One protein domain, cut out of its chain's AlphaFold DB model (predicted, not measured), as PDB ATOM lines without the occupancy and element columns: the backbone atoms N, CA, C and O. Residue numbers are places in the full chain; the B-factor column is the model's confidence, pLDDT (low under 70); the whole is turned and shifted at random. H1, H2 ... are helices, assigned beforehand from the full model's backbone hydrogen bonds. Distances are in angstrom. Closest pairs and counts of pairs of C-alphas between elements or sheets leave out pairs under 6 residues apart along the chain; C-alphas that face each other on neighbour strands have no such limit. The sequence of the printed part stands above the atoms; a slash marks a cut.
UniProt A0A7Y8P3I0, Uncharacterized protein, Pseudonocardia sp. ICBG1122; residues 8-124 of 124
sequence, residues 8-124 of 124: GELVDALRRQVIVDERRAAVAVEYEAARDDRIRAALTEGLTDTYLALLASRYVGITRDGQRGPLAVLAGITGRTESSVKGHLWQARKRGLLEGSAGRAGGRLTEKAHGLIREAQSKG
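This is residues 8 to 124 of the 124 residues of an uncharacterized protein of Pseudonocardia sp. ICBG1122 (UniProt A0A7Y8P3I0). One very long straight helix, H1, sticks out with residues 8 to 31 from a compact head, in which its last residues and the three shorter helices H3, H4 and H5 are gathered round H2. H3, H4 and H5 pack on H2 at steep or nearly right angles, and a long loop, residues 95 to 110, joins H4 to H5. The printed part has 117 residues with five named helices, H1 to H5 in order along the chain, and no named strand; the class is all helix. The whole is loose, with a radius of gyration of the C-alphas of 16.9 A, and elongated, spanning 59 by 34 by 27 A, the free arm of H1 making the length.

H1 covers residues 8 to 44 and measures 54.6 A from first to last C-alpha, from C-alpha 8 at (-16.008, 65.817, -2.477) to C-alpha 44 at (-25.681, 28.495, -41.090). H2 is residues 49 to 64, 22.1 A long. H3 is residues 70 to 78, 12.4 A long, and H4 is residues 82 to 94, 18.3 A long. H5 is residues 111 to 122, 16.7 A long, and ends with C-alpha 122 at (-10.324, 30.947, -31.417).

H2 is the hub and touches the four other helices. H1 touches it with residues 35 to 43 alone, the closest C-alphas being those of Ala 42 and Tyr 51, 5.0 A apart; the two form a helical hairpin, opposite ways at a tilt of 35.4 degrees, only just steep. H2 and H3 form another helical hairpin, at a steep tilt of 40 degrees, with the C-alphas of Ile 62 and Pro 70 closest at 5.9 A. H4 touches H2 with residues 88 to 92 alone, closest at the C-alphas of Leu 52 and Ala 92, 5.4 A apart. H5 touches H2 about perpendicular, at 76 degrees, where the C-alphas of Ala 53 and Ala 113 are closest at 5.0 A. H3 also touches H4, about perpendicular at 83 degrees, with the C-alphas of Leu 71 and Glu 82 closest at 5.3 A. H1 and H4 are apart, as are H3 and H5. In H1, H2, H3, H4 and H5 every O i to N i+4 pair is within hydrogen-bond range.

The two C-alphas farthest apart are those of Gly 8 and Lys 94, at 59.0 A. Without the free stretch, the body of 93 residues spans 34 by 26 by 23 A. The printed part has no cut. The link from H4 to H5 is long, with 16 residues; in it residues 98 to 99 pair antiparallel with residues 108 to 109. The other links are tight. The mean pLDDT of the printed part is 86.2, and it is under 70 at residue 21 and residues 23 to 28, 101 to 106 and 123 to 124.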
ATOM      1  N   GLY A   8     -16.513  65.802  -1.100       71.19
ATOM      2  CA  GLY A   8     -16.008  65.817  -2.477       71.19
ATOM      3  C   GLY A   8     -15.188  64.583  -2.882       71.19
ATOM      4  O   GLY A   8     -15.412  64.037  -3.957       71.19
ATOM      5  N   GLU A   9     -14.307  64.074  -2.017       75.50
ATOM      6  CA  GLU A   9     -13.490  62.885  -2.315       75.50
ATOM      7  C   GLU A   9     -14.356  61.621  -2.426       75.50
ATOM      8  O   GLU A   9     -14.100  60.752  -3.264       75.50
ATOM      9  N   LEU A  10     -15.424  61.548  -1.624       70.25
ATOM     10  CA  LEU A  10     -16.402  60.464  -1.672       70.25
ATOM     11  C   LEU A  10     -17.254  60.529  -2.951       70.25
ATOM     12  O   LEU A  10     -17.480  59.497  -3.584       70.25
ATOM     13  N   VAL A  11     -17.676  61.727  -3.370       78.50
ATOM     14  CA  VAL A  11     -18.416  61.926  -4.630       78.50
ATOM     15  C   VAL A  11     -17.561  61.541  -5.840       78.50
ATOM     16  O   VAL A  11     -18.052  60.862  -6.742       78.50
ATOM     17  N   ASP A  12     -16.276  61.898  -5.861       80.44
ATOM     18  CA  ASP A  12     -15.384  61.556  -6.973       80.44
ATOM     19  C   ASP A  12     -15.004  60.070  -7.005       80.44
ATOM     20  O   ASP A  12     -14.793  59.503  -8.081       80.44
ATOM     21  N   ALA A  13     -14.914  59.413  -5.847       75.62
ATOM     22  CA  ALA A  13     -14.778  57.959  -5.778       75.62
ATOM     23  C   ALA A  13     -16.040  57.257  -6.307       75.62
ATOM     24  O   ALA A  13     -15.930  56.326  -7.105       75.62
ATOM     25  N   LEU A  14     -17.231  57.748  -5.943       76.81
ATOM     26  CA  LEU A  14     -18.502  57.199  -6.415       76.81
ATOM     27  C   LEU A  14     -18.677  57.380  -7.930       76.81
ATOM     28  O   LEU A  14     -19.035  56.430  -8.618       76.81
ATOM     29  N   ARG A  15     -18.352  58.558  -8.479       74.19
ATOM     30  CA  ARG A  15     -18.372  58.799  -9.935       74.19
ATOM     31  C   ARG A  15     -17.442  57.852 -10.691       74.19
ATOM     32  O   ARG A  15     -17.835  57.296 -11.711       74.19
ATOM     33  N   ARG A  16     -16.222  57.635 -10.184       75.38
ATOM     34  CA  ARG A  16     -15.276  56.672 -10.773       75.38
ATOM     35  C   ARG A  16     -15.815  55.246 -10.728       75.38
ATOM     36  O   ARG A  16     -15.671  54.525 -11.710       75.38
ATOM     37  N   GLN A  17     -16.457  54.864  -9.627       71.06
ATOM     38  CA  GLN A  17     -17.075  53.549  -9.484       71.06
ATOM     39  C   GLN A  17     -18.208  53.342 -10.501       71.06
ATOM     40  O   GLN A  17     -18.213  52.332 -11.197       71.06
ATOM     41  N   VAL A  18     -19.094  54.330 -10.665       78.50
ATOM     42  CA  VAL A  18     -20.185  54.286 -11.656       78.50
ATOM     43  C   VAL A  18     -19.643  54.112 -13.077       78.50
ATOM     44  O   VAL A  18     -20.093  53.221 -13.785       78.50
ATOM     45  N   ILE A  19     -18.615  54.874 -13.473       78.44
ATOM     46  CA  ILE A  19     -17.999  54.751 -14.809       78.44
ATOM     47  C   ILE A  19     -17.409  53.350 -15.035       78.44
ATOM     48  O   ILE A  19     -17.498  52.796 -16.133       78.44
ATOM     49  N   VAL A  20     -16.776  52.764 -14.016       73.38
ATOM     50  CA  VAL A  20     -16.219  51.405 -14.102       73.38
ATOM     51  C   VAL A  20     -17.330  50.369 -14.254       73.38
ATOM     52  O   VAL A  20     -17.199  49.460 -15.074       73.38
ATOM     53  N   ASP A  21     -18.421  50.508 -13.506       61.41
ATOM     54  CA  ASP A  21     -19.541  49.570 -13.556       61.41
ATOM     55  C   ASP A  21     -20.333  49.692 -14.871       61.41
ATOM     56  O   ASP A  21     -20.673  48.672 -15.468       61.41
ATOM     57  N   GLU A  22     -20.510  50.902 -15.408       70.31
ATOM     58  CA  GLU A  22     -21.072  51.134 -16.747       70.31
ATOM     59  C   GLU A  22     -20.205  50.517 -17.846       70.31
ATOM     60  O   GLU A  22     -20.715  49.830 -18.731       70.31
ATOM     61  N   ARG A  23     -18.877  50.693 -17.776       63.81
ATOM     62  CA  ARG A  23     -17.947  50.046 -18.714       63.81
ATOM     63  C   ARG A  23     -18.029  48.527 -18.627       63.81
ATOM     64  O   ARG A  23     -18.041  47.864 -19.658       63.81
ATOM     65  N   ARG A  24     -18.107  47.962 -17.420       61.12
ATOM     66  CA  ARG A  24     -18.276  46.513 -17.222       61.12
ATOM     67  C   ARG A  24     -19.597  46.014 -17.798       61.12
ATOM     68  O   ARG A  24     -19.607  44.966 -18.438       61.12
ATOM     69  N   ALA A  25     -20.682  46.761 -17.609       65.62
ATOM     70  CA  ALA A  25     -21.981  46.440 -18.184       65.62
ATOM     71  C   ALA A  25     -21.948  46.492 -19.720       65.62
ATOM     72  O   ALA A  25     -22.412  45.557 -20.366       65.62
ATOM     73  N   ALA A  26     -21.340  47.525 -20.307       66.56
ATOM     74  CA  ALA A  26     -21.183  47.652 -21.756       66.56
ATOM     75  C   ALA A  26     -20.363  46.496 -22.347       66.56
ATOM     76  O   ALA A  26     -20.786  45.866 -23.312       66.56
ATOM     77  N   VAL A  27     -19.241  46.160 -21.707       67.25
ATOM     78  CA  VAL A  27     -18.403  45.018 -22.087       67.25
ATOM     79  C   VAL A  27     -19.196  43.710 -22.008       67.25
ATOM     80  O   VAL A  27     -19.128  42.898 -22.926       67.25
ATOM     81  N   ALA A  28     -19.998  43.503 -20.960       69.38
ATOM     82  CA  ALA A  28     -20.860  42.326 -20.854       69.38
ATOM     83  C   ALA A  28     -21.894  42.259 -21.991       69.38
ATOM     84  O   ALA A  28     -22.074  41.198 -22.581       69.38
ATOM     85  N   VAL A  29     -22.531  43.380 -22.345       74.62
ATOM     86  CA  VAL A  29     -23.473  43.453 -23.476       74.62
ATOM     87  C   VAL A  29     -22.783  43.116 -24.799       74.62
ATOM     88  O   VAL A  29     -23.322  42.342 -25.588       74.62
ATOM     89  N   GLU A  30     -21.584  43.644 -25.031       74.88
ATOM     90  CA  GLU A  30     -20.802  43.376 -26.241       74.88
ATOM     91  C   GLU A  30     -20.386  41.901 -26.336       74.88
ATOM     92  O   GLU A  30     -20.557  41.270 -27.382       74.88
ATOM     93  N   TYR A  31     -19.934  41.305 -25.227       76.38
ATOM     94  CA  TYR A  31     -19.645  39.870 -25.156       76.38
ATOM     95  C   TYR A  31     -20.872  39.013 -25.470       76.38
ATOM     96  O   TYR A  31     -20.760  37.990 -26.149       76.38
ATOM     97  N   GLU A  32     -22.039  39.413 -24.972       80.44
ATOM     98  CA  GLU A  32     -23.304  38.727 -25.216       80.44
ATOM     99  C   GLU A  32     -23.736  38.824 -26.683       80.44
ATOM    100  O   GLU A  32     -24.058  37.802 -27.293       80.44
ATOM    101  N   ALA A  33     -23.644  40.010 -27.289       84.94
ATOM    102  CA  ALA A  33     -23.917  40.211 -28.710       84.94
ATOM    103  C   ALA A  33     -22.978  39.376 -29.594       84.94
ATOM    104  O   ALA A  33     -23.436  38.618 -30.450       84.94
ATOM    105  N   ALA A  34     -21.672  39.413 -29.315       87.75
ATOM    106  CA  ALA A  34     -20.682  38.639 -30.056       87.75
ATOM    107  C   ALA A  34     -20.876  37.119 -29.887       87.75
ATOM    108  O   ALA A  34     -20.490  36.329 -30.756       87.75
ATOM    109  N   ARG A  35     -21.445  36.668 -28.763       88.25
ATOM    110  CA  ARG A  35     -21.825  35.263 -28.568       88.25
ATOM    111  C   ARG A  35     -23.060  34.904 -29.388       88.25
ATOM    112  O   ARG A  35     -23.071  33.850 -30.022       88.25
ATOM    113  N   ASP A  36     -24.065  35.772 -29.400       94.19
ATOM    114  CA  ASP A  36     -25.293  35.578 -30.169       94.19
ATOM    115  C   ASP A  36     -25.006  35.560 -31.687       94.19
ATOM    116  O   ASP A  36     -25.549  34.718 -32.405       94.19
ATOM    117  N   ASP A  37     -24.064  36.375 -32.172       94.62
ATOM    118  CA  ASP A  37     -23.594  36.339 -33.565       94.62
ATOM    119  C   ASP A  37     -22.899  35.026 -33.930       94.62
ATOM    120  O   ASP A  37     -23.172  34.451 -34.984       94.62
ATOM    121  N   ARG A  38     -22.064  34.479 -33.039       94.56
ATOM    122  CA  ARG A  38     -21.441  33.160 -33.252       94.56
ATOM    123  C   ARG A  38     -22.475  32.042 -33.326       94.56
ATOM    124  O   ARG A  38     -22.316  31.121 -34.122       94.56
ATOM    125  N   ILE A  39     -23.546  32.119 -32.531       96.25
ATOM    126  CA  ILE A  39     -24.661  31.164 -32.609       96.25
ATOM    127  C   ILE A  39     -25.328  31.242 -33.984       96.25
ATOM    128  O   ILE A  39     -25.596  30.200 -34.585       96.25
ATOM    129  N   ARG A  40     -25.583  32.455 -34.492       96.19
ATOM    130  CA  ARG A  40     -26.166  32.659 -35.827       96.19
ATOM    131  C   ARG A  40     -25.254  32.125 -36.925       96.19
ATOM    132  O   ARG A  40     -25.727  31.379 -37.773       96.19
ATOM    133  N   ALA A  41     -23.963  32.451 -36.872       95.25
ATOM    134  CA  ALA A  41     -22.973  31.979 -37.832       95.25
ATOM    135  C   ALA A  41     -22.898  30.444 -37.848       95.25
ATOM    136  O   ALA A  41     -23.111  29.831 -38.890       95.25
ATOM    137  N   ALA A  42     -22.728  29.807 -36.687       95.62
ATOM    138  CA  ALA A  42     -22.658  28.348 -36.589       95.62
ATOM    139  C   ALA A  42     -23.957  27.653 -37.038       95.62
ATOM    140  O   ALA A  42     -23.916  26.539 -37.552       95.62
ATOM    141  N   LEU A  43     -25.118  28.302 -36.881       96.25
ATOM    142  CA  LEU A  43     -26.396  27.767 -37.361       96.25
ATOM    143  C   LEU A  43     -26.463  27.688 -38.894       96.25
ATOM    144  O   LEU A  43     -27.175  26.830 -39.418       96.25
ATOM    145  N   THR A  44     -25.741  28.550 -39.616       95.81
ATOM    146  CA  THR A  44     -25.681  28.495 -41.090       95.81
ATOM    147  C   THR A  44     -25.012  27.218 -41.602       95.81
ATOM    148  O   THR A  44     -25.368  26.727 -42.668       95.81
ATOM    149  N   GLU A  45     -24.132  26.621 -40.796       94.62
ATOM    150  CA  GLU A  45     -23.477  25.336 -41.062       94.62
ATOM    151  C   GLU A  45     -24.372  24.128 -40.704       94.62
ATOM    152  O   GLU A  45     -24.010  22.975 -40.936       94.62
ATOM    153  N   GLY A  46     -25.557  24.377 -40.135       94.75
ATOM    154  CA  GLY A  46     -26.529  23.364 -39.731       94.75
ATOM    155  C   GLY A  46     -26.482  23.014 -38.241       94.75
ATOM    156  O   GLY A  46     -25.950  23.740 -37.405       94.75
ATOM    157  N   LEU A  47     -27.084  21.875 -37.874       96.06
ATOM    158  CA  LEU A  47     -27.153  21.400 -36.482       96.06
ATOM    159  C   LEU A  47     -25.869  20.661 -36.067       96.06
ATOM    160  O   LEU A  47     -25.892  19.481 -35.688       96.06
ATOM    161  N   THR A  48     -24.745  21.365 -36.174       97.75
ATOM    162  CA  THR A  48     -23.408  20.886 -35.806       97.75
ATOM    163  C   THR A  48     -23.246  20.805 -34.287       97.75
ATOM    164  O   THR A  48     -23.973  21.450 -33.528       97.75
ATOM    165  N   ASP A  49     -22.277  20.016 -33.815       97.75
ATOM    166  CA  ASP A  49     -21.955  19.953 -32.383       97.75
ATOM    167  C   ASP A  49     -21.513  21.327 -31.849       97.75
ATOM    168  O   ASP A  49     -21.888  21.698 -30.737       97.75
ATOM    169  N   THR A  50     -20.810  22.120 -32.663       97.19
ATOM    170  CA  THR A  50     -20.409  23.496 -32.342       97.19
ATOM    171  C   THR A  50     -21.614  24.405 -32.119       97.19
ATOM    172  O   THR A  50     -21.706  25.058 -31.078       97.19
ATOM    173  N   TYR A  51     -22.577  24.408 -33.048       97.94
ATOM    174  CA  TYR A  51     -23.817  25.167 -32.890       97.94
ATOM    175  C   TYR A  51     -24.560  24.756 -31.613       97.94
ATOM    176  O   TYR A  51     -24.958  25.604 -30.812       97.94
ATOM    177  N   LEU A  52     -24.717  23.448 -31.392       97.75
ATOM    178  CA  LEU A  52     -25.434  22.920 -30.233       97.75
ATOM    179  C   LEU A  52     -24.737  23.268 -28.908       97.75
ATOM    180  O   LEU A  52     -25.427  23.559 -27.930       97.75
ATOM    181  N   ALA A  53     -23.403  23.281 -28.873       97.00
ATOM    182  CA  ALA A  53     -22.625  23.682 -27.703       97.00
ATOM    183  C   ALA A  53     -22.775  25.184 -27.401       97.00
ATOM    184  O   ALA A  53     -23.040  25.553 -26.255       97.00
ATOM    185  N   LEU A  54     -22.690  26.047 -28.421       96.81
ATOM    186  CA  LEU A  54     -22.901  27.493 -28.273       96.81
ATOM    187  C   LEU A  54     -24.331  27.811 -27.805       96.81
ATOM    188  O   LEU A  54     -24.523  28.590 -26.867       96.81
ATOM    189  N   LEU A  55     -25.334  27.149 -28.391       96.69
ATOM    190  CA  LEU A  55     -26.737  27.293 -28.000       96.69
ATOM    191  C   LEU A  55     -26.972  26.839 -26.551       96.69
ATOM    192  O   LEU A  55     -27.630  27.536 -25.777       96.69
ATOM    193  N   ALA A  56     -26.418  25.685 -26.166       95.31
ATOM    194  CA  ALA A  56     -26.506  25.174 -24.802       95.31
ATOM    195  C   ALA A  56     -25.817  26.110 -23.798       95.31
ATOM    196  O   ALA A  56     -26.333  26.313 -22.700       95.31
ATOM    197  N   SER A  57     -24.693  26.724 -24.176       94.06
ATOM    198  CA  SER A  57     -23.986  27.692 -23.332       94.06
ATOM    199  C   SER A  57     -24.833  28.930 -23.065       94.06
ATOM    200  O   SER A  57     -25.018  29.312 -21.907       94.06
ATOM    201  N   ARG A  58     -25.440  29.493 -24.118       94.25
ATOM    202  CA  ARG A  58     -26.362  30.626 -23.995       94.25
ATOM    203  C   ARG A  58     -27.579  30.278 -23.143       94.25
ATOM    204  O   ARG A  58     -27.943  31.062 -22.273       94.25
ATOM    205  N   TYR A  59     -28.158  29.090 -23.334       93.12
ATOM    206  CA  TYR A  59     -29.257  28.584 -22.506       93.12
ATOM    207  C   TYR A  59     -28.888  28.546 -21.020       93.12
ATOM    208  O   TYR A  59     -29.615  29.098 -20.195       93.12
ATOM    209  N   VAL A  60     -27.749  27.930 -20.682       91.00
ATOM    210  CA  VAL A  60     -27.277  27.833 -19.295       91.00
ATOM    211  C   VAL A  60     -27.072  29.225 -18.698       91.00
ATOM    212  O   VAL A  60     -27.550  29.460 -17.591       91.00
ATOM    213  N   GLY A  61     -26.460  30.156 -19.439       89.12
ATOM    214  CA  GLY A  61     -26.296  31.551 -19.011       89.12
ATOM    215  C   GLY A  61     -27.627  32.212 -18.649       89.12
ATOM    216  O   GLY A  61     -27.828  32.594 -17.501       89.12
ATOM    217  N   ILE A  62     -28.585  32.220 -19.583       89.12
ATOM    218  CA  ILE A  62     -29.913  32.825 -19.370       89.12
ATOM    219  C   ILE A  62     -30.619  32.209 -18.151       89.12
ATOM    220  O   ILE A  62     -31.216  32.918 -17.342       89.12
ATOM    221  N   THR A  63     -30.548  30.881 -17.994       87.88
ATOM    222  CA  THR A  63     -31.188  30.198 -16.856       87.88
ATOM    223  C   THR A  63     -30.500  30.472 -15.523       87.88
ATOM    224  O   THR A  63     -31.183  30.562 -14.504       87.88
ATOM    225  N   ARG A  64     -29.170  30.623 -15.512       84.31
ATOM    226  CA  ARG A  64     -28.391  30.946 -14.311       84.31
ATOM    227  C   ARG A  64     -28.700  32.354 -13.812       84.31
ATOM    228  O   ARG A  64     -28.783  32.551 -12.604       84.31
ATOM    229  N   ASP A  65     -28.939  33.284 -14.730       81.25
ATOM    230  CA  ASP A  65     -29.291  34.673 -14.421       81.25
ATOM    231  C   ASP A  65     -30.740  34.823 -13.916       81.25
ATOM    232  O   ASP A  65     -31.197  35.929 -13.631       81.25
ATOM    233  N   GLY A  66     -31.495  33.720 -13.813       77.75
ATOM    234  CA  GLY A  66     -32.883  33.720 -13.349       77.75
ATOM    235  C   GLY A  66     -33.862  34.379 -14.325       77.75
ATOM    236  O   GLY A  66     -35.002  34.670 -13.951       77.75
ATOM    237  N   GLN A  67     -33.448  34.618 -15.573       74.75
ATOM    238  CA  GLN A  67     -34.303  35.241 -16.578       74.75
ATOM    239  C   GLN A  67     -35.469  34.319 -16.955       74.75
ATOM    240  O   GLN A  67     -35.317  33.107 -17.147       74.75
ATOM    241  N   ARG A  68     -36.665  34.903 -17.093       79.69
ATOM    242  CA  ARG A  68     -37.851  34.181 -17.573       79.69
ATOM    243  C   ARG A  68     -37.800  34.054 -19.096       79.69
ATOM    244  O   ARG A  68     -37.350  34.960 -19.782       79.69
ATOM    245  N   GLY A  69     -38.314  32.942 -19.620       88.75
ATOM    246  CA  GLY A  69     -38.441  32.722 -21.066       88.75
ATOM    247  C   GLY A  69     -37.127  32.437 -21.817       88.75
ATOM    248  O   GLY A  69     -36.930  32.999 -22.891       88.75
ATOM    249  N   PRO A  70     -36.240  31.539 -21.338       91.00
ATOM    250  CA  PRO A  70     -34.981  31.244 -22.029       91.00
ATOM    251  C   PRO A  70     -35.177  30.724 -23.459       91.00
ATOM    252  O   PRO A  70     -34.355  30.990 -24.330       91.00
ATOM    253  N   LEU A  71     -36.271  30.004 -23.728       93.19
ATOM    254  CA  LEU A  71     -36.577  29.520 -25.076       93.19
ATOM    255  C   LEU A  71     -36.953  30.661 -26.027       93.19
ATOM    256  O   LEU A  71     -36.506  30.644 -27.169       93.19
ATOM    257  N   ALA A  72     -37.701  31.662 -25.553       94.75
ATOM    258  CA  ALA A  72     -38.079  32.832 -26.341       94.75
ATOM    259  C   ALA A  72     -36.853  33.678 -26.728       94.75
ATOM    260  O   ALA A  72     -36.714  34.083 -27.880       94.75
ATOM    261  N   VAL A  73     -35.911  33.875 -25.797       93.81
ATOM    262  CA  VAL A  73     -34.646  34.580 -26.078       93.81
ATOM    263  C   VAL A  73     -33.842  33.847 -27.156       93.81
ATOM    264  O   VAL A  73     -33.432  34.437 -28.154       93.81
ATOM    265  N   LEU A  74     -33.664  32.534 -27.000       95.38
ATOM    266  CA  LEU A  74     -32.942  31.709 -27.972       95.38
ATOM    267  C   LEU A  74     -33.644  31.638 -29.336       95.38
ATOM    268  O   LEU A  74     -32.976  31.592 -30.371       95.38
ATOM    269  N   ALA A  75     -34.976  31.644 -29.355       97.12
ATOM    270  CA  ALA A  75     -35.772  31.735 -30.574       97.12
ATOM    271  C   ALA A  75     -35.475  33.042 -31.325       97.12
ATOM    272  O   ALA A  75     -35.187  33.002 -32.521       97.12
ATOM    273  N   GLY A  76     -35.426  34.173 -30.612       96.69
ATOM    274  CA  GLY A  76     -35.041  35.470 -31.177       96.69
ATOM    275  C   GLY A  76     -33.616  35.494 -31.739       96.69
ATOM    276  O   GLY A  76     -33.385  36.045 -32.811       96.69
ATOM    277  N   ILE A  77     -32.660  34.840 -31.070       95.62
ATOM    278  CA  ILE A  77     -31.270  34.753 -31.550       95.62
ATOM    279  C   ILE A  77     -31.176  33.925 -32.835       95.62
ATOM    280  O   ILE A  77     -30.485  34.316 -33.773       95.62
ATOM    281  N   THR A  78     -31.857  32.778 -32.868       96.31
ATOM    282  CA  THR A  78     -31.716  31.768 -33.931       96.31
ATOM    283  C   THR A  78     -32.684  31.946 -35.101       96.31
ATOM    284  O   THR A  78     -32.538  31.257 -36.111       96.31
ATOM    285  N   GLY A  79     -33.700  32.804 -34.967       96.19
ATOM    286  CA  GLY A  79     -34.802  32.911 -35.928       96.19
ATOM    287  C   GLY A  79     -35.659  31.639 -36.011       96.19
ATOM    288  O   GLY A  79     -36.302  31.386 -37.027       96.19
ATOM    289  N   ARG A  80     -35.630  30.788 -34.975       96.94
ATOM    290  CA  ARG A  80     -36.373  29.516 -34.912       96.94
ATOM    291  C   ARG A  80     -37.526  29.608 -33.926       96.94
ATOM    292  O   ARG A  80     -37.546  30.459 -33.051       96.94
ATOM    293  N   THR A  81     -38.481  28.687 -34.035       97.69
ATOM    294  CA  THR A  81     -39.562  28.568 -33.048       97.69
ATOM    295  C   THR A  81     -39.032  28.015 -31.723       97.69
ATOM    296  O   THR A  81     -38.076  27.236 -31.705       97.69
ATOM    297  N   GLU A  82     -39.690  28.331 -30.605       96.50
ATOM    298  CA  GLU A  82     -39.323  27.781 -29.290       96.50
ATOM    299  C   GLU A  82     -39.326  26.244 -29.268       96.50
ATOM    300  O   GLU A  82     -38.487  25.621 -28.618       96.50
ATOM    301  N   SER A  83     -40.235  25.621 -30.025       96.12
ATOM    302  CA  SER A  83     -40.291  24.165 -30.187       96.12
ATOM    303  C   SER A  83     -39.039  23.617 -30.884       96.12
ATOM    304  O   SER A  83     -38.438  22.648 -30.415       96.12
ATOM    305  N   SER A  84     -38.578  24.277 -31.954       96.94
ATOM    306  CA  SER A  84     -37.331  23.920 -32.643       96.94
ATOM    307  C   SER A  84     -36.120  24.098 -31.726       96.94
ATOM    308  O   SER A  84     -35.311  23.179 -31.609       96.94
ATOM    309  N   VAL A  85     -36.039  25.210 -30.988       96.69
ATOM    310  CA  VAL A  85     -34.981  25.443 -29.990       96.69
ATOM    311  C   VAL A  85     -34.986  24.355 -28.915       96.69
ATOM    312  O   VAL A  85     -33.933  23.813 -28.575       96.69
ATOM    313  N   LYS A  86     -36.161  23.972 -28.402       94.88
ATOM    314  CA  LYS A  86     -36.301  22.860 -27.451       94.88
ATOM    315  C   LYS A  86     -35.773  21.550 -28.048       94.88
ATOM    316  O   LYS A  86     -35.069  20.814 -27.355       94.88
ATOM    317  N   GLY A  87     -36.052  21.288 -29.326       96.56
ATOM    318  CA  GLY A  87     -35.496  20.162 -30.080       96.56
ATOM    319  C   GLY A  87     -33.969  20.212 -30.202       96.56
ATOM    320  O   GLY A  87     -33.302  19.200 -29.988       96.56
ATOM    321  N   HIS A  88     -33.385  21.384 -30.453       96.62
ATOM    322  CA  HIS A  88     -31.929  21.555 -30.507       96.62
ATOM    323  C   HIS A  88     -31.287  21.315 -29.133       96.62
ATOM    324  O   HIS A  88     -30.312  20.578 -29.023       96.62
ATOM    325  N   LEU A  89     -31.873  21.834 -28.050       95.19
ATOM    326  CA  LEU A  89     -31.401  21.557 -26.688       95.19
ATOM    327  C   LEU A  89     -31.553  20.077 -26.304       95.19
ATOM    328  O   LEU A  89     -30.783  19.562 -25.494       95.19
ATOM    329  N   TRP A  90     -32.542  19.374 -26.858       94.62
ATOM    330  CA  TRP A  90     -32.648  17.923 -26.711       94.62
ATOM    331  C   TRP A  90     -31.520  17.194 -27.455       94.62
ATOM    332  O   TRP A  90     -30.892  16.308 -26.879       94.62
ATOM    333  N   GLN A  91     -31.192  17.617 -28.679       96.00
ATOM    334  CA  GLN A  91     -30.037  17.103 -29.426       96.00
ATOM    335  C   GLN A  91     -28.723  17.350 -28.674       96.00
ATOM    336  O   GLN A  91     -27.918  16.434 -28.541       96.00
ATOM    337  N   ALA A  92     -28.531  18.539 -28.097       95.56
ATOM    338  CA  ALA A  92     -27.359  18.847 -27.277       95.56
ATOM    339  C   ALA A  92     -27.211  17.872 -26.091       95.56
ATOM    340  O   ALA A  92     -26.112  17.387 -25.825       95.56
ATOM    341  N   ARG A  93     -28.319  17.510 -25.424       94.25
ATOM    342  CA  ARG A  93     -28.315  16.477 -24.371       94.25
ATOM    343  C   ARG A  93     -27.957  15.100 -24.924       94.25
ATOM    344  O   ARG A  93     -27.074  14.435 -24.395       94.25
ATOM    345  N   LYS A  94     -28.601  14.689 -26.021       95.06
ATOM    346  CA  LYS A  94     -28.338  13.405 -26.691       95.06
ATOM    347  C   LYS A  94     -26.880  13.245 -27.127       95.06
ATOM    348  O   LYS A  94     -26.368  12.134 -27.082       95.06
ATOM    349  N   ARG A  95     -26.220  14.336 -27.523       96.00
ATOM    350  CA  ARG A  95     -24.819  14.352 -27.974       96.00
ATOM    351  C   ARG A  95     -23.799  14.578 -26.852       96.00
ATOM    352  O   ARG A  95     -22.612  14.744 -27.140       96.00
ATOM    353  N   GLY A  96     -24.249  14.597 -25.593       95.06
ATOM    354  CA  GLY A  96     -23.384  14.767 -24.426       95.06
ATOM    355  C   GLY A  96     -22.755  16.158 -24.332       95.06
ATOM    356  O   GLY A  96     -21.626  16.281 -23.871       95.06
ATOM    357  N   LEU A  97     -23.444  17.196 -24.811       95.56
ATOM    358  CA  LEU A  97     -23.001  18.597 -24.748       95.56
ATOM    359  C   LEU A  97     -23.651  19.359 -23.582       95.56
ATOM    360  O   LEU A  97     -23.107  20.343 -23.087       95.56
ATOM    361  N   LEU A  98     -24.823  18.898 -23.145       93.88
ATOM    362  CA  LEU A  98     -25.604  19.502 -22.074       93.88
ATOM    363  C   LEU A  98     -26.108  18.414 -21.125       93.88
ATOM    364  O   LEU A  98     -26.800  17.489 -21.541       93.88
ATOM    365  N   GLU A  99     -25.813  18.560 -19.842       91.12
ATOM    366  CA  GLU A  99     -26.362  17.745 -18.763       91.12
ATOM    367  C   GLU A  99     -27.515  18.467 -18.069       91.12
ATOM    368  O   GLU A  99     -27.524  19.692 -17.953       91.12
ATOM    369  N   GLY A 100     -28.476  17.707 -17.553       79.12
ATOM    370  CA  GLY A 100     -29.587  18.232 -16.763       79.12
ATOM    371  C   GLY A 100     -30.859  17.418 -16.963       79.12
ATOM    372  O   GLY A 100     -31.115  16.905 -18.054       79.12
ATOM    373  N   SER A 101     -31.655  17.296 -15.903       56.03
ATOM    374  CA  SER A 101     -32.904  16.539 -15.923       56.03
ATOM    375  C   SER A 101     -34.013  17.282 -16.668       56.03
ATOM    376  O   SER A 101     -34.141  18.507 -16.603       56.03
ATOM    377  N   ALA A 102     -34.850  16.521 -17.374       51.28
ATOM    378  CA  ALA A 102     -36.096  17.032 -17.925       51.28
ATOM    379  C   ALA A 102     -36.972  17.570 -16.778       51.28
ATOM    380  O   ALA A 102     -37.337  16.817 -15.881       51.28
ATOM    381  N   GLY A 103     -37.276  18.874 -16.784       49.59
ATOM    382  CA  GLY A 103     -38.203  19.499 -15.827       49.59
ATOM    383  C   GLY A 103     -37.609  20.573 -14.909       49.59
ATOM    384  O   GLY A 103     -38.378  21.308 -14.298       49.59
ATOM    385  N   ARG A 104     -36.280  20.744 -14.845       57.00
ATOM    386  CA  ARG A 104     -35.653  21.940 -14.247       57.00
ATOM    387  C   ARG A 104     -35.083  22.831 -15.345       57.00
ATOM    388  O   ARG A 104     -34.396  22.346 -16.240       57.00
ATOM    389  N   ALA A 105     -35.387  24.129 -15.289       58.69
ATOM    390  CA  ALA A 105     -34.740  25.101 -16.160       58.69
ATOM    391  C   ALA A 105     -33.241  25.132 -15.837       58.69
ATOM    392  O   ALA A 105     -32.858  25.255 -14.675       58.69
ATOM    393  N   GLY A 106     -32.417  24.980 -16.869       67.94
ATOM    394  CA  GLY A 106     -30.965  24.969 -16.761       67.94
ATOM    395  C   GLY A 106     -30.334  23.604 -17.014       67.94
ATOM    396  O   GLY A 106     -30.944  22.676 -17.555       67.94
ATOM    397  N   GLY A 107     -29.052  23.533 -16.688       83.75
ATOM    398  CA  GLY A 107     -28.184  22.402 -16.973       83.75
ATOM    399  C   GLY A 107     -26.722  22.779 -16.778       83.75
ATOM    400  O   GLY A 107     -26.411  23.913 -16.413       83.75
ATOM    401  N   ARG A 108     -25.824  21.831 -17.019       90.31
ATOM    402  CA  ARG A 108     -24.379  22.076 -17.037       90.31
ATOM    403  C   ARG A 108     -23.814  21.690 -18.390       90.31
ATOM    404  O   ARG A 108     -24.225  20.688 -18.969       90.31
ATOM    405  N   LEU A 109     -22.883  22.489 -18.887       92.62
ATOM    406  CA  LEU A 109     -22.095  22.106 -20.049       92.62
ATOM    407  C   LEU A 109     -21.132  20.988 -19.657       92.62
ATOM    408  O   LEU A 109     -20.625  20.961 -18.535       92.62
ATOM    409  N   THR A 110     -20.889  20.074 -20.586       95.00
ATOM    410  CA  THR A 110     -19.848  19.056 -20.437       95.00
ATOM    411  C   THR A 110     -18.491  19.609 -20.862       95.00
ATOM    412  O   THR A 110     -18.411  20.618 -21.568       95.00
ATOM    413  N   GLU A 111     -17.406  18.910 -20.516       93.94
ATOM    414  CA  GLU A 111     -16.067  19.285 -20.993       93.94
ATOM    415  C   GLU A 111     -15.981  19.255 -22.527       93.94
ATOM    416  O   GLU A 111     -15.370  20.132 -23.136       93.94
ATOM    417  N   LYS A 112     -16.687  18.311 -23.172       96.06
ATOM    418  CA  LYS A 112     -16.810  18.254 -24.637       96.06
ATOM    419  C   LYS A 112     -17.384  19.559 -25.197       96.06
ATOM    420  O   LYS A 112     -16.850  20.101 -26.162       96.06
ATOM    421  N   ALA A 113     -18.457  20.074 -24.596       95.44
ATOM    422  CA  ALA A 113     -19.046  21.339 -25.025       95.44
ATOM    423  C   ALA A 113     -18.090  22.518 -24.805       95.44
ATOM    424  O   ALA A 113     -17.962  23.363 -25.688       95.44
ATOM    425  N   HIS A 114     -17.378  22.557 -23.675       95.31
ATOM    426  CA  HIS A 114     -16.368  23.587 -23.421       95.31
ATOM    427  C   HIS A 114     -15.233  23.572 -24.454       95.31
ATOM    428  O   HIS A 114     -14.829  24.643 -24.906       95.31
ATOM    429  N   GLY A 115     -14.762  22.393 -24.874       96.50
ATOM    430  CA  GLY A 115     -13.771  22.253 -25.946       96.50
ATOM    431  C   GLY A 115     -14.230  22.890 -27.257       96.50
ATOM    432  O   GLY A 115     -13.567  23.789 -27.770       96.50
ATOM    433  N   LEU A 116     -15.422  22.516 -27.727       96.00
ATOM    434  CA  LEU A 116     -16.010  23.051 -28.962       96.00
ATOM    435  C   LEU A 116     -16.211  24.572 -28.911       96.00
ATOM    436  O   LEU A 116     -15.983  25.267 -29.899       96.00
ATOM    437  N   ILE A 117     -16.620  25.106 -27.756       94.44
ATOM    438  CA  ILE A 117     -16.803  26.552 -27.573       94.44
ATOM    439  C   ILE A 117     -15.458  27.284 -27.642       94.44
ATOM    440  O   ILE A 117     -15.375  28.311 -28.311       94.44
ATOM    441  N   ARG A 118     -14.406  26.767 -26.991       94.19
ATOM    442  CA  ARG A 118     -13.059  27.364 -27.055       94.19
ATOM    443  C   ARG A 118     -12.532  27.385 -28.489       94.19
ATOM    444  O   ARG A 118     -12.036  28.413 -28.942       94.19
ATOM    445  N   GLU A 119     -12.702  26.286 -29.219       91.69
ATOM    446  CA  GLU A 119     -12.328  26.211 -30.635       91.69
ATOM    447  C   GLU A 119     -13.094  27.242 -31.474       91.69
ATOM    448  O   GLU A 119     -12.484  27.981 -32.246       91.69
ATOM    449  N   ALA A 120     -14.409  27.365 -31.278       88.44
ATOM    450  CA  ALA A 120     -15.232  28.358 -31.970       88.44
ATOM    451  C   ALA A 120     -14.860  29.810 -31.623       88.44
ATOM    452  O   ALA A 120     -15.017  30.703 -32.451       88.44
ATOM    453  N   GLN A 121     -14.360  30.064 -30.412       83.25
ATOM    454  CA  GLN A 121     -13.887  31.385 -29.989       83.25
ATOM    455  C   GLN A 121     -12.521  31.742 -30.585       83.25
ATOM    456  O   GLN A 121     -12.278  32.915 -30.841       83.25
ATOM    457  N   SER A 122     -11.658  30.749 -30.829       78.94
ATOM    458  CA  SER A 122     -10.324  30.947 -31.417       78.94
ATOM    459  C   SER A 122     -10.311  31.183 -32.932       78.94
ATOM    460  O   SER A 122      -9.300  31.620 -33.470       78.94
ATOM    461  N   LYS A 123     -11.413  30.874 -33.626       63.22
ATOM    462  CA  LYS A 123     -11.550  30.997 -35.089       63.22
ATOM    463  C   LYS A 123     -12.179  32.324 -35.545       63.22
ATOM    464  O   LYS A 123     -12.558  32.431 -36.707       63.22
ATOM    465  N   GLY A 124     -12.337  33.286 -34.635       54.56
ATOM    466  CA  GLY A 124     -12.934  34.601 -34.894       54.56
ATOM    467  C   GLY A 124     -11.909  35.718 -34.895       54.56
ATOM    468  O   GLY A 124     -10.961  35.625 -34.086       54.56
TER     469      GLY A 124